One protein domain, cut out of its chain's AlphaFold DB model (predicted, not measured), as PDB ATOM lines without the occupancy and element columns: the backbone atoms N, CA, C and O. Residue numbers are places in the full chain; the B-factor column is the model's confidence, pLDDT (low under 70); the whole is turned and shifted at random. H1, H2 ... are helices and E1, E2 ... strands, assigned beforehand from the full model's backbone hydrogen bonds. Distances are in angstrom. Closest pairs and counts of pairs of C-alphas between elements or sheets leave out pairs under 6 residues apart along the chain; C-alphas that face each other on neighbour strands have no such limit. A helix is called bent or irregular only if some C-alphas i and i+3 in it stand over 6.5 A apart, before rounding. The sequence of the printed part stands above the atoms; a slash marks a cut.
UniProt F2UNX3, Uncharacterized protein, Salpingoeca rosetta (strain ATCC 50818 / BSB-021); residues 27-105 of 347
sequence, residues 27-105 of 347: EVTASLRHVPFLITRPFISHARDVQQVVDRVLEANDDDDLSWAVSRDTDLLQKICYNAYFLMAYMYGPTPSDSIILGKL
ATOM      1  N   GLU A  27      11.852  54.142  19.107       75.00
ATOM      2  CA  GLU A  27      12.928  54.149  18.109       75.00
ATOM      3  C   GLU A  27      13.625  52.784  17.997       75.00
ATOM      4  O   GLU A  27      13.826  52.281  16.895       75.00
ATOM      5  N   VAL A  28      13.917  52.139  19.132       81.12
ATOM      6  CA  VAL A  28      14.485  50.779  19.190       81.12
ATOM      7  C   VAL A  28      13.525  49.788  18.538       81.12
ATOM      8  O   VAL A  28      13.932  48.979  17.704       81.12
ATOM      9  N   THR A  29      12.237  49.887  18.860       78.06
ATOM     10  CA  THR A  29      11.192  49.031  18.289       78.06
ATOM     11  C   THR A  29      11.021  49.252  16.794       78.06
ATOM     12  O   THR A  29      10.874  48.283  16.050       78.06
ATOM     13  N   ALA A  30      11.082  50.499  16.327       81.31
ATOM     14  CA  ALA A  30      11.061  50.809  14.904       81.31
ATOM     15  C   ALA A  30      12.261  50.183  14.179       81.31
ATOM     16  O   ALA A  30      12.062  49.501  13.175       81.31
ATOM     17  N   SER A  31      13.481  50.321  14.712       81.88
ATOM     18  CA  SER A  31      14.670  49.686  14.132       81.88
ATOM     19  C   SER A  31      14.546  48.160  14.098       81.88
ATOM     20  O   SER A  31      14.747  47.560  13.045       81.88
ATOM     21  N   LEU A  32      14.137  47.513  15.196       84.19
ATOM     22  CA  LEU A  32      14.014  46.048  15.266       84.19
ATOM     23  C   LEU A  32      13.020  45.459  14.255       84.19
ATOM     24  O   LEU A  32      13.214  44.327  13.816       84.19
ATOM     25  N   ARG A  33      11.995  46.213  13.833       86.44
ATOM     26  CA  ARG A  33      11.091  45.784  12.746       86.44
ATOM     27  C   ARG A  33      11.822  45.614  11.413       86.44
ATOM     28  O   ARG A  33      11.432  44.763  10.619       86.44
ATOM     29  N   HIS A  34      12.865  46.405  11.172       86.81
ATOM     30  CA  HIS A  34      13.674  46.340   9.955       86.81
ATOM     31  C   HIS A  34      14.866  45.384  10.086       86.81
ATOM     32  O   HIS A  34      15.271  44.774   9.098       86.81
ATOM     33  N   VAL A  35      15.415  45.227  11.295       87.62
ATOM     34  CA  VAL A  35      16.600  44.397  11.576       87.62
ATOM     35  C   VAL A  35      16.347  43.383  12.700       87.62
ATOM     36  O   VAL A  35      16.990  43.437  13.750       87.62
ATOM     37  N   PRO A  36      15.438  42.408  12.499       86.56
ATOM     38  CA  PRO A  36      14.997  41.501  13.561       86.56
ATOM     39  C   PRO A  36      16.113  40.605  14.112       86.56
ATOM     40  O   PRO A  36      16.043  40.181  15.261       86.56
ATOM     41  N   PHE A  37      17.176  40.347  13.340       86.62
ATOM     42  CA  PHE A  37      18.316  39.551  13.809       86.62
ATOM     43  C   PHE A  37      19.094  40.223  14.957       86.62
ATOM     44  O   PHE A  37      19.833  39.539  15.661       86.62
ATOM     45  N   LEU A  38      18.924  41.538  15.168       86.88
ATOM     46  CA  LEU A  38      19.555  42.279  16.264       86.88
ATOM     47  C   LEU A  38      18.842  42.110  17.613       86.88
ATOM     48  O   LEU A  38      19.373  42.526  18.640       86.88
ATOM     49  N   ILE A  39      17.661  41.481  17.642       84.81
ATOM     50  CA  ILE A  39      16.873  41.331  18.873       84.81
ATOM     51  C   ILE A  39      17.609  40.522  19.947       84.81
ATOM     52  O   ILE A  39      17.465  40.793  21.135       84.81
ATOM     53  N   THR A  40      18.437  39.563  19.525       83.38
ATOM     54  CA  THR A  40      19.255  38.723  20.406       83.38
ATOM     55  C   THR A  40      20.683  39.247  20.547       83.38
ATOM     56  O   THR A  40      21.560  38.502  20.969       83.38
ATOM     57  N   ARG A  41      20.954  40.487  20.129       87.31
ATOM     58  CA  ARG A  41      22.304  41.051  20.105       87.31
ATOM     59  C   ARG A  41      22.459  42.134  21.166       87.31
ATOM     60  O   ARG A  41      21.497  42.871  21.418       87.31
ATOM     61  N   PRO A  42      23.666  42.290  21.736       89.88
ATOM     62  CA  PRO A  42      23.934  43.336  22.702       89.88
ATOM     63  C   PRO A  42      23.582  44.741  22.216       89.88
ATOM     64  O   PRO A  42      24.071  45.207  21.186       89.88
ATOM     65  N   PHE A  43      22.727  45.422  22.983       90.25
ATOM     66  CA  PHE A  43      22.269  46.780  22.688       90.25
ATOM     67  C   PHE A  43      23.034  47.828  23.504       90.25
ATOM     68  O   PHE A  43      23.112  47.734  24.737       90.25
ATOM     69  N   ILE A  44      23.546  48.845  22.809       91.69
ATOM     70  CA  ILE A  44      24.352  49.950  23.331       91.69
ATOM     71  C   ILE A  44      23.524  51.248  23.310       91.69
ATOM     72  O   ILE A  44      22.944  51.620  22.291       91.69
ATOM     73  N   SER A  45      23.499  51.971  24.433       89.88
ATOM     74  CA  SER A  45      22.824  53.269  24.575       89.88
ATOM     75  C   SER A  45      23.541  54.157  25.599       89.88
ATOM     76  O   SER A  45      24.372  53.666  26.355       89.88
ATOM     77  N   HIS A  46      23.204  55.452  25.669       84.88
ATOM     78  CA  HIS A  46      23.799  56.377  26.653       84.88
ATOM     79  C   HIS A  46      23.500  56.009  28.114       84.88
ATOM     80  O   HIS A  46      24.282  56.346  28.997       84.88
ATOM     81  N   ALA A  47      22.379  55.331  28.375       77.62
ATOM     82  CA  ALA A  47      22.015  54.880  29.717       77.62
ATOM     83  C   ALA A  47      22.853  53.676  30.181       77.62
ATOM     84  O   ALA A  47      22.825  53.323  31.358       77.62
ATOM     85  N   ARG A  48      23.579  53.026  29.262       79.12
ATOM     86  CA  ARG A  48      24.397  51.848  29.541       79.12
ATOM     87  C   ARG A  48      25.871  52.198  29.480       79.12
ATOM     88  O   ARG A  48      26.337  52.877  28.568       79.12
ATOM     89  N   ASP A  49      26.621  51.648  30.421       87.31
ATOM     90  CA  ASP A  49      28.070  51.653  30.332       87.31
ATOM     91  C   ASP A  49      28.512  50.701  29.211       87.31
ATOM     92  O   ASP A  49      28.329  49.484  29.291       87.31
ATOM     93  N   VAL A  50      29.095  51.264  28.149       92.44
ATOM     94  CA  VAL A  50      29.595  50.509  26.993       92.44
ATOM     95  C   VAL A  50      30.608  49.447  27.427       92.44
ATOM     96  O   VAL A  50      30.638  48.361  26.850       92.44
ATOM     97  N   GLN A  51      31.403  49.711  28.468       92.94
ATOM     98  CA  GLN A  51      32.370  48.743  28.968       92.94
ATOM     99  C   GLN A  51      31.685  47.496  29.538       92.94
ATOM    100  O   GLN A  51      32.125  46.383  29.249       92.94
ATOM    101  N   GLN A  52      30.574  47.664  30.261       90.69
ATOM    102  CA  GLN A  52      29.783  46.539  30.773       90.69
ATOM    103  C   GLN A  52      29.130  45.736  29.643       90.69
ATOM    104  O   GLN A  52      28.959  44.526  29.772       90.69
ATOM    105  N   VAL A  53      28.767  46.384  28.528       91.31
ATOM    106  CA  VAL A  53      28.277  45.670  27.338       91.31
ATOM    107  C   VAL A  53      29.387  44.794  26.758       91.31
ATOM    108  O   VAL A  53      29.145  43.617  26.501       91.31
ATOM    109  N   VAL A  54      30.612  45.323  26.634       92.75
ATOM    110  CA  VAL A  54      31.779  44.542  26.187       92.75
ATOM    111  C   VAL A  54      32.048  43.358  27.108       92.75
ATOM    112  O   VAL A  54      32.231  42.251  26.614       92.75
ATOM    113  N   ASP A  55      32.058  43.559  28.428       91.38
ATOM    114  CA  ASP A  55      32.329  42.475  29.381       91.38
ATOM    115  C   ASP A  55      31.338  41.315  29.218       91.38
ATOM    116  O   ASP A  55      31.754  40.160  29.176       91.38
ATOM    117  N   ARG A  56      30.054  41.609  28.979       85.81
ATOM    118  CA  ARG A  56      29.035  40.584  28.695       85.81
ATOM    119  C   ARG A  56      29.245  39.867  27.372       85.81
ATOM    120  O   ARG A  56      29.067  38.656  27.322       85.81
ATOM    121  N   VAL A  57      29.607  40.593  26.309       88.88
ATOM    122  CA  VAL A  57      29.932  39.973  25.012       88.88
ATOM    123  C   VAL A  57      31.067  38.972  25.201       88.88
ATOM    124  O   VAL A  57      31.000  37.848  24.711       88.88
ATOM    125  N   LEU A  58      32.082  39.350  25.982       89.88
ATOM    126  CA  LEU A  58      33.170  38.447  26.320       89.88
ATOM    127  C   LEU A  58      32.686  37.284  27.197       89.88
ATOM    128  O   LEU A  58      33.108  36.160  26.973       89.88
ATOM    129  N   GLU A  59      31.833  37.497  28.195       86.81
ATOM    130  CA  GLU A  59      31.324  36.435  29.079       86.81
ATOM    131  C   GLU A  59      30.460  35.399  28.360       86.81
ATOM    132  O   GLU A  59      30.663  34.208  28.591       86.81
ATOM    133  N   ALA A  60      29.558  35.841  27.477       80.12
ATOM    134  CA  ALA A  60      28.637  34.974  26.743       80.12
ATOM    135  C   ALA A  60      29.381  33.884  25.959       80.12
ATOM    136  O   ALA A  60      28.907  32.757  25.872       80.12
ATOM    137  N   ASN A  61      30.588  34.197  25.463       68.06
ATOM    138  CA  ASN A  61      31.435  33.275  24.700       68.06
ATOM    139  C   ASN A  61      30.710  32.635  23.502       68.06
ATOM    140  O   ASN A  61      31.099  31.565  23.032       68.06
ATOM    141  N   ASP A  62      29.662  33.298  23.028       66.75
ATOM    142  CA  ASP A  62      28.981  32.965  21.795       66.75
ATOM    143  C   ASP A  62      29.857  33.448  20.631       66.75
ATOM    144  O   ASP A  62      30.578  34.441  20.758       66.75
ATOM    145  N   ASP A  63      29.788  32.785  19.474       67.44
ATOM    146  CA  ASP A  63      30.447  33.228  18.229       67.44
ATOM    147  C   ASP A  63      29.798  34.515  17.652       67.44
ATOM    148  O   ASP A  63      29.753  34.744  16.441       67.44
ATOM    149  N   ASP A  64      29.248  35.357  18.525       71.62
ATOM    150  CA  ASP A  64      28.559  36.591  18.219       71.62
ATOM    151  C   ASP A  64      29.478  37.789  18.442       71.62
ATOM    152  O   ASP A  64      29.853  38.140  19.562       71.62
ATOM    153  N   ASP A  65      29.846  38.433  17.343       86.50
ATOM    154  CA  ASP A  65      30.741  39.578  17.335       86.50
ATOM    155  C   ASP A  65      30.010  40.905  17.111       86.50
ATOM    156  O   ASP A  65      30.669  41.909  16.846       86.50
ATOM    157  N   LEU A  66      28.676  40.951  17.207       91.38
ATOM    158  CA  LEU A  66      27.904  42.148  16.874       91.38
ATOM    159  C   LEU A  66      27.127  42.711  18.057       91.38
ATOM    160  O   LEU A  66      26.328  42.050  18.706       91.38
ATOM    161  N   SER A  67      27.310  44.005  18.275       93.94
ATOM    162  CA  SER A  67      26.479  44.852  19.123       93.94
ATOM    163  C   SER A  67      25.932  46.007  18.291       93.94
ATOM    164  O   SER A  67      26.431  46.282  17.199       93.94
ATOM    165  N   TRP A  68      24.900  46.695  18.769       94.44
ATOM    166  CA  TRP A  68      24.231  47.720  17.965       94.44
ATOM    167  C   TRP A  68      23.692  48.883  18.793       94.44
ATOM    168  O   TRP A  68      23.445  48.745  19.990       94.44
ATOM    169  N   ALA A  69      23.517  50.036  18.144       93.69
ATOM    170  CA  ALA A  69      22.992  51.257  18.746       93.69
ATOM    171  C   ALA A  69      22.065  52.001  17.774       93.69
ATOM    172  O   ALA A  69      22.297  52.012  16.564       93.69
ATOM    173  N   VAL A  70      21.035  52.657  18.318       90.69
ATOM    174  CA  VAL A  70      20.156  53.569  17.558       90.69
ATOM    175  C   VAL A  70      20.742  54.981  17.509       90.69
ATOM    176  O   VAL A  70      20.757  55.610  16.454       90.69
ATOM    177  N   SER A  71      21.261  55.471  18.641       91.88
ATOM    178  CA  SER A  71      21.861  56.807  18.711       91.88
ATOM    179  C   SER A  71      23.107  56.895  17.826       91.88
ATOM    180  O   SER A  71      23.991  56.038  17.875       91.88
ATOM    181  N   ARG A  72      23.175  57.975  17.043       94.19
ATOM    182  CA  ARG A  72      24.310  58.348  16.181       94.19
ATOM    183  C   ARG A  72      25.077  59.553  16.735       94.19
ATOM    184  O   ARG A  72      25.777  60.249  15.991       94.19
ATOM    185  N   ASP A  73      24.883  59.849  18.019       94.75
ATOM    186  CA  ASP A  73      25.546  60.967  18.675       94.75
ATOM    187  C   ASP A  73      27.053  60.726  18.813       94.75
ATOM    188  O   ASP A  73      27.515  59.624  19.105       94.75
ATOM    189  N   THR A  74      27.825  61.793  18.624       97.75
ATOM    190  CA  THR A  74      29.291  61.742  18.556       97.75
ATOM    191  C   THR A  74      29.896  61.209  19.856       97.75
ATOM    192  O   THR A  74      30.848  60.430  19.798       97.75
ATOM    193  N   ASP A  75      29.322  61.558  21.013       97.38
ATOM    194  CA  ASP A  75      29.777  61.080  22.323       97.38
ATOM    195  C   ASP A  75      29.659  59.553  22.451       97.38
ATOM    196  O   ASP A  75      30.627  58.879  22.814       97.38
ATOM    197  N   LEU A  76      28.503  58.983  22.087       97.50
ATOM    198  CA  LEU A  76      28.291  57.536  22.159       97.50
ATOM    199  C   LEU A  76      29.197  56.783  21.184       97.50
ATOM    200  O   LEU A  76      29.805  55.784  21.563       97.50
ATOM    201  N   LEU A  77      29.319  57.262  19.944       98.50
ATOM    202  CA  LEU A  77      30.150  56.614  18.925       98.50
ATOM    203  C   LEU A  77      31.628  56.584  19.331       98.50
ATOM    204  O   LEU A  77      32.298  55.565  19.165       98.50
ATOM    205  N   GLN A  78      32.125  57.660  19.944       98.56
ATOM    206  CA  GLN A  78      33.470  57.685  20.517       98.56
ATOM    207  C   GLN A  78      33.615  56.699  21.677       98.56
ATOM    208  O   GLN A  78      34.588  55.954  21.713       98.56
ATOM    209  N   LYS A  79      32.631  56.606  22.579       98.31
ATOM    210  CA  LYS A  79      32.641  55.597  23.656       98.31
ATOM    211  C   LYS A  79      32.635  54.165  23.117       98.31
ATOM    212  O   LYS A  79      33.288  53.305  23.708       98.31
ATOM    213  N   ILE A  80      31.944  53.901  22.007       98.25
ATOM    214  CA  ILE A  80      31.970  52.604  21.311       98.25
ATOM    215  C   ILE A  80      33.393  52.294  20.830       98.25
ATOM    216  O   ILE A  80      33.947  51.258  21.204       98.25
ATOM    217  N   CYS A  81      34.024  53.212  20.092       98.56
ATOM    218  CA  CYS A  81      35.409  53.070  19.629       98.56
ATOM    219  C   CYS A  81      36.409  52.892  20.784       98.56
ATOM    220  O   CYS A  81      37.240  51.987  20.750       98.56
ATOM    221  N   TYR A  82      36.307  53.711  21.834       98.56
ATOM    222  CA  TYR A  82      37.153  53.649  23.032       98.56
ATOM    223  C   TYR A  82      37.045  52.305  23.777       98.56
ATOM    224  O   TYR A  82      37.957  51.896  24.498       98.56
ATOM    225  N   ASN A  83      35.953  51.566  23.574       98.00
ATOM    226  CA  ASN A  83      35.741  50.228  24.120       98.00
ATOM    227  C   ASN A  83      36.042  49.100  23.116       98.00
ATOM    228  O   ASN A  83      35.507  48.005  23.247       98.00
ATOM    229  N   ALA A  84      36.955  49.338  22.167       97.81
ATOM    230  CA  ALA A  84      37.520  48.340  21.248       97.81
ATOM    231  C   ALA A  84      36.558  47.791  20.178       97.81
ATOM    232  O   ALA A  84      36.931  46.899  19.407       97.81
ATOM    233  N   TYR A  85      35.338  48.321  20.088       97.69
ATOM    234  CA  TYR A  85      34.460  48.001  18.972       97.69
ATOM    235  C   TYR A  85      34.982  48.629  17.683       97.69
ATOM    236  O   TYR A  85      35.357  49.801  17.629       97.69
ATOM    237  N   PHE A  86      34.916  47.848  16.612       97.69
ATOM    238  CA  PHE A  86      35.002  48.365  15.262       97.69
ATOM    239  C   PHE A  86      33.660  49.000  14.904       97.69
ATOM    240  O   PHE A  86      32.641  48.309  14.831       97.69
ATOM    241  N   LEU A  87      33.659  50.315  14.710       97.81
ATOM    242  CA  LEU A  87      32.455  51.075  14.417       97.81
ATOM    243  C   LEU A  87      32.082  50.958  12.934       97.81
ATOM    244  O   LEU A  87      32.911  51.148  12.048       97.81
ATOM    245  N   MET A  88      30.828  50.618  12.661       96.38
ATOM    246  CA  MET A  88      30.279  50.483  11.313       96.38
ATOM    247  C   MET A  88      28.771  50.756  11.326       96.38
ATOM    248  O   MET A  88      28.185  51.065  12.364       96.38
ATOM    249  N   ALA A  89      28.131  50.652  10.165       96.06
ATOM    250  CA  ALA A  89      26.690  50.803  10.035       96.06
ATOM    251  C   ALA A  89      26.097  49.721   9.128       96.06
ATOM    252  O   ALA A  89      26.765  49.196   8.237       96.06
ATOM    253  N   TYR A  90      24.825  49.408   9.345       93.94
ATOM    254  CA  TYR A  90      24.058  48.478   8.527       93.94
ATOM    255  C   TYR A  90      22.854  49.189   7.923       93.94
ATOM    256  O   TYR A  90      22.001  49.693   8.651       93.94
ATOM    257  N   MET A  91      22.803  49.233   6.595       92.38
ATOM    258  CA  MET A  91      21.708  49.833   5.836       92.38
ATOM    259  C   MET A  91      20.580  48.816   5.673       92.38
ATOM    260  O   MET A  91      20.803  47.737   5.127       92.38
ATOM    261  N   TYR A  92      19.381  49.161   6.134       90.38
ATOM    262  CA  TYR A  92      18.185  48.321   6.011       90.38
ATOM    263  C   TYR A  92      17.129  48.912   5.068       90.38
ATOM    264  O   TYR A  92      16.167  48.224   4.730       90.38
ATOM    265  N   GLY A  93      17.281  50.171   4.655       87.69
ATOM    266  CA  GLY A  93      16.370  50.836   3.726       87.69
ATOM    267  C   GLY A  93      17.049  51.348   2.454       87.69
ATOM    268  O   GLY A  93      18.201  51.010   2.170       87.69
ATOM    269  N   PRO A  94      16.313  52.126   1.643       86.31
ATOM    270  CA  PRO A  94      16.771  52.566   0.329       86.31
ATOM    271  C   PRO A  94      17.840  53.663   0.381       86.31
ATOM    272  O   PRO A  94      18.511  53.889  -0.627       86.31
ATOM    273  N   THR A  95      17.991  54.362   1.509       87.06
ATOM    274  CA  THR A  95      18.962  55.450   1.659       87.06
ATOM    275  C   THR A  95      19.974  55.162   2.771       87.06
ATOM    276  O   THR A  95      19.663  54.432   3.711       87.06
ATOM    277  N   PRO A  96      21.169  55.785   2.748       85.12
ATOM    278  CA  PRO A  96      22.139  55.651   3.838       85.12
ATOM    279  C   PRO A  96      21.620  56.118   5.209       85.12
ATOM    280  O   PRO A  96      22.132  55.688   6.242       85.12
ATOM    281  N   SER A  97      20.602  56.987   5.233       85.31
ATOM    282  CA  SER A  97      19.927  57.412   6.467       85.31
ATOM    283  C   SER A  97      19.056  56.306   7.073       85.31
ATOM    284  O   SER A  97      18.833  56.307   8.280       85.31
ATOM    285  N   ASP A  98      18.634  55.324   6.273       89.62
ATOM    286  CA  ASP A  98      17.906  54.136   6.722       89.62
ATOM    287  C   ASP A  98      18.890  53.061   7.201       89.62
ATOM    288  O   ASP A  98      19.032  51.982   6.608       89.62
ATOM    289  N   SER A  99      19.642  53.386   8.250       93.75
ATOM    290  CA  SER A  99      20.696  52.522   8.770       93.75
ATOM    291  C   SER A  99      20.817  52.559  10.288       93.75
ATOM    292  O   SER A  99      20.416  53.510  10.955       93.75
ATOM    293  N   ILE A 100      21.411  51.499  10.833       94.81
ATOM    294  CA  ILE A 100      21.671  51.319  12.260       94.81
ATOM    295  C   ILE A 100      23.176  51.273  12.522       94.81
ATOM    296  O   ILE A 100      23.940  50.809  11.672       94.81
ATOM    297  N   ILE A 101      23.615  51.739  13.692       96.88
ATOM    298  CA  ILE A 101      25.018  51.639  14.098       96.88
ATOM    299  C   ILE A 101      25.298  50.223  14.583       96.88
ATOM    300  O   ILE A 101      24.549  49.666  15.386       96.88
ATOM    301  N   LEU A 102      26.414  49.670  14.122       96.38
ATOM    302  CA  LEU A 102      26.945  48.391  14.558       96.38
ATOM    303  C   LEU A 102      28.318  48.599  15.208       96.38
ATOM    304  O   LEU A 102      29.199  49.259  14.656       96.38
ATOM    305  N   GLY A 103      28.499  48.007  16.383       96.38
ATOM    306  CA  GLY A 103      29.792  47.818  17.023       96.38
ATOM    307  C   GLY A 103      30.214  46.368  16.845       96.38
ATOM    308  O   GLY A 103      29.589  45.473  17.408       96.38
ATOM    309  N   LYS A 104      31.272  46.127  16.068       95.12
ATOM    310  CA  LYS A 104      31.776  44.775  15.808       95.12
ATOM    311  C   LYS A 104      32.989  44.451  16.673       95.12
ATOM    312  O   LYS A 104      33.972  45.193  16.661       95.12
ATOM    313  N   LEU A 105      32.956  43.334  17.385       94.31
ATOM    314  CA  LEU A 105      34.027  42.832  18.238       94.31
ATOM    315  C   LEU A 105      34.505  41.461  17.737       94.31
ATOM    316  O   LEU A 105      34.147  40.446  18.313       94.31
TER     317      LEU A 105
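This is residues 27 to 105 of the 347 residues of an uncharacterized protein of Salpingoeca rosetta (strain ATCC 50818 / BSB-021) (UniProt F2UNX3). A small, strongly twisted sheet of three strands has H4 packed over one face, running along the strands. H1, H2 and H3 are set loosely round the sheet and only graze it. The printed part has 79 residues with four named helices and three named strands, which follow each other along the chain as H1, H2, H3, E1, H4, E2, E3, and the sheet runs E1, E3, E2, all antiparallel. The class is mixed, helices and strands. The whole is compact, with a radius of gyration of the C-alphas of 12.0 A, and spans 35 by 26 by 20 A.

In the sheet, inner strand E3, residues 99 to 104, has edge strand E1, residues 66 to 69, as antiparallel neighbour, with N 67 and O 103 2.8 A apart. E2, residues 86 to 91, is the other edge strand and forms a hairpin with E3; N 88 and O 102 are 2.9 A apart. H4, residues 74 to 82, is on the sheet at a height of 9.7 A, over E3 and only just over E2, with 3 C-alphas; on the local plane it runs along the strands, at 1 degrees to E3. The closest C-alphas of H4 and E2 are those of Cys 81 and Leu 87, 6.3 A. E1, H4 and E2 form a split strand-helix-strand unit, two strands of one sheet that are not neighbours, with a helix between them along the chain and E3 between them in the sheet, and its crossover is right-handed. H3, residues 50 to 60, is close to H4 but not clearly touching, C-alphas 50 and 80 being closest at 6.5 A. H1, residues 27 to 34, and H2, residues 36 to 40, are also close but not clearly touching, at 6.6 A between C-alphas 32 and 39. In H3 and H4 every O i to N i+4 pair is within hydrogen-bond range; in H1 3 of 4 are, and in H2 0 of 1, with 1 of 2 O i to N i+3 pairs.

H1 begins at C-alpha 27 (12.928, 54.149, 18.109), and E3 ends at C-alpha 104 (31.776, 44.775, 15.808). H3 is 15.6 A long, E2 16.4 A and E3 15.2 A. H2 is only just irregular, with C-alphas 37 and 40 6.7 A apart.

The C-alphas farthest apart, of Glu 59 and Pro 94, are 36.0 A apart. The printed part has no cut and no long link. Mean pLDDT of the printed part is 89.5; residues 61 to 63 are under 70.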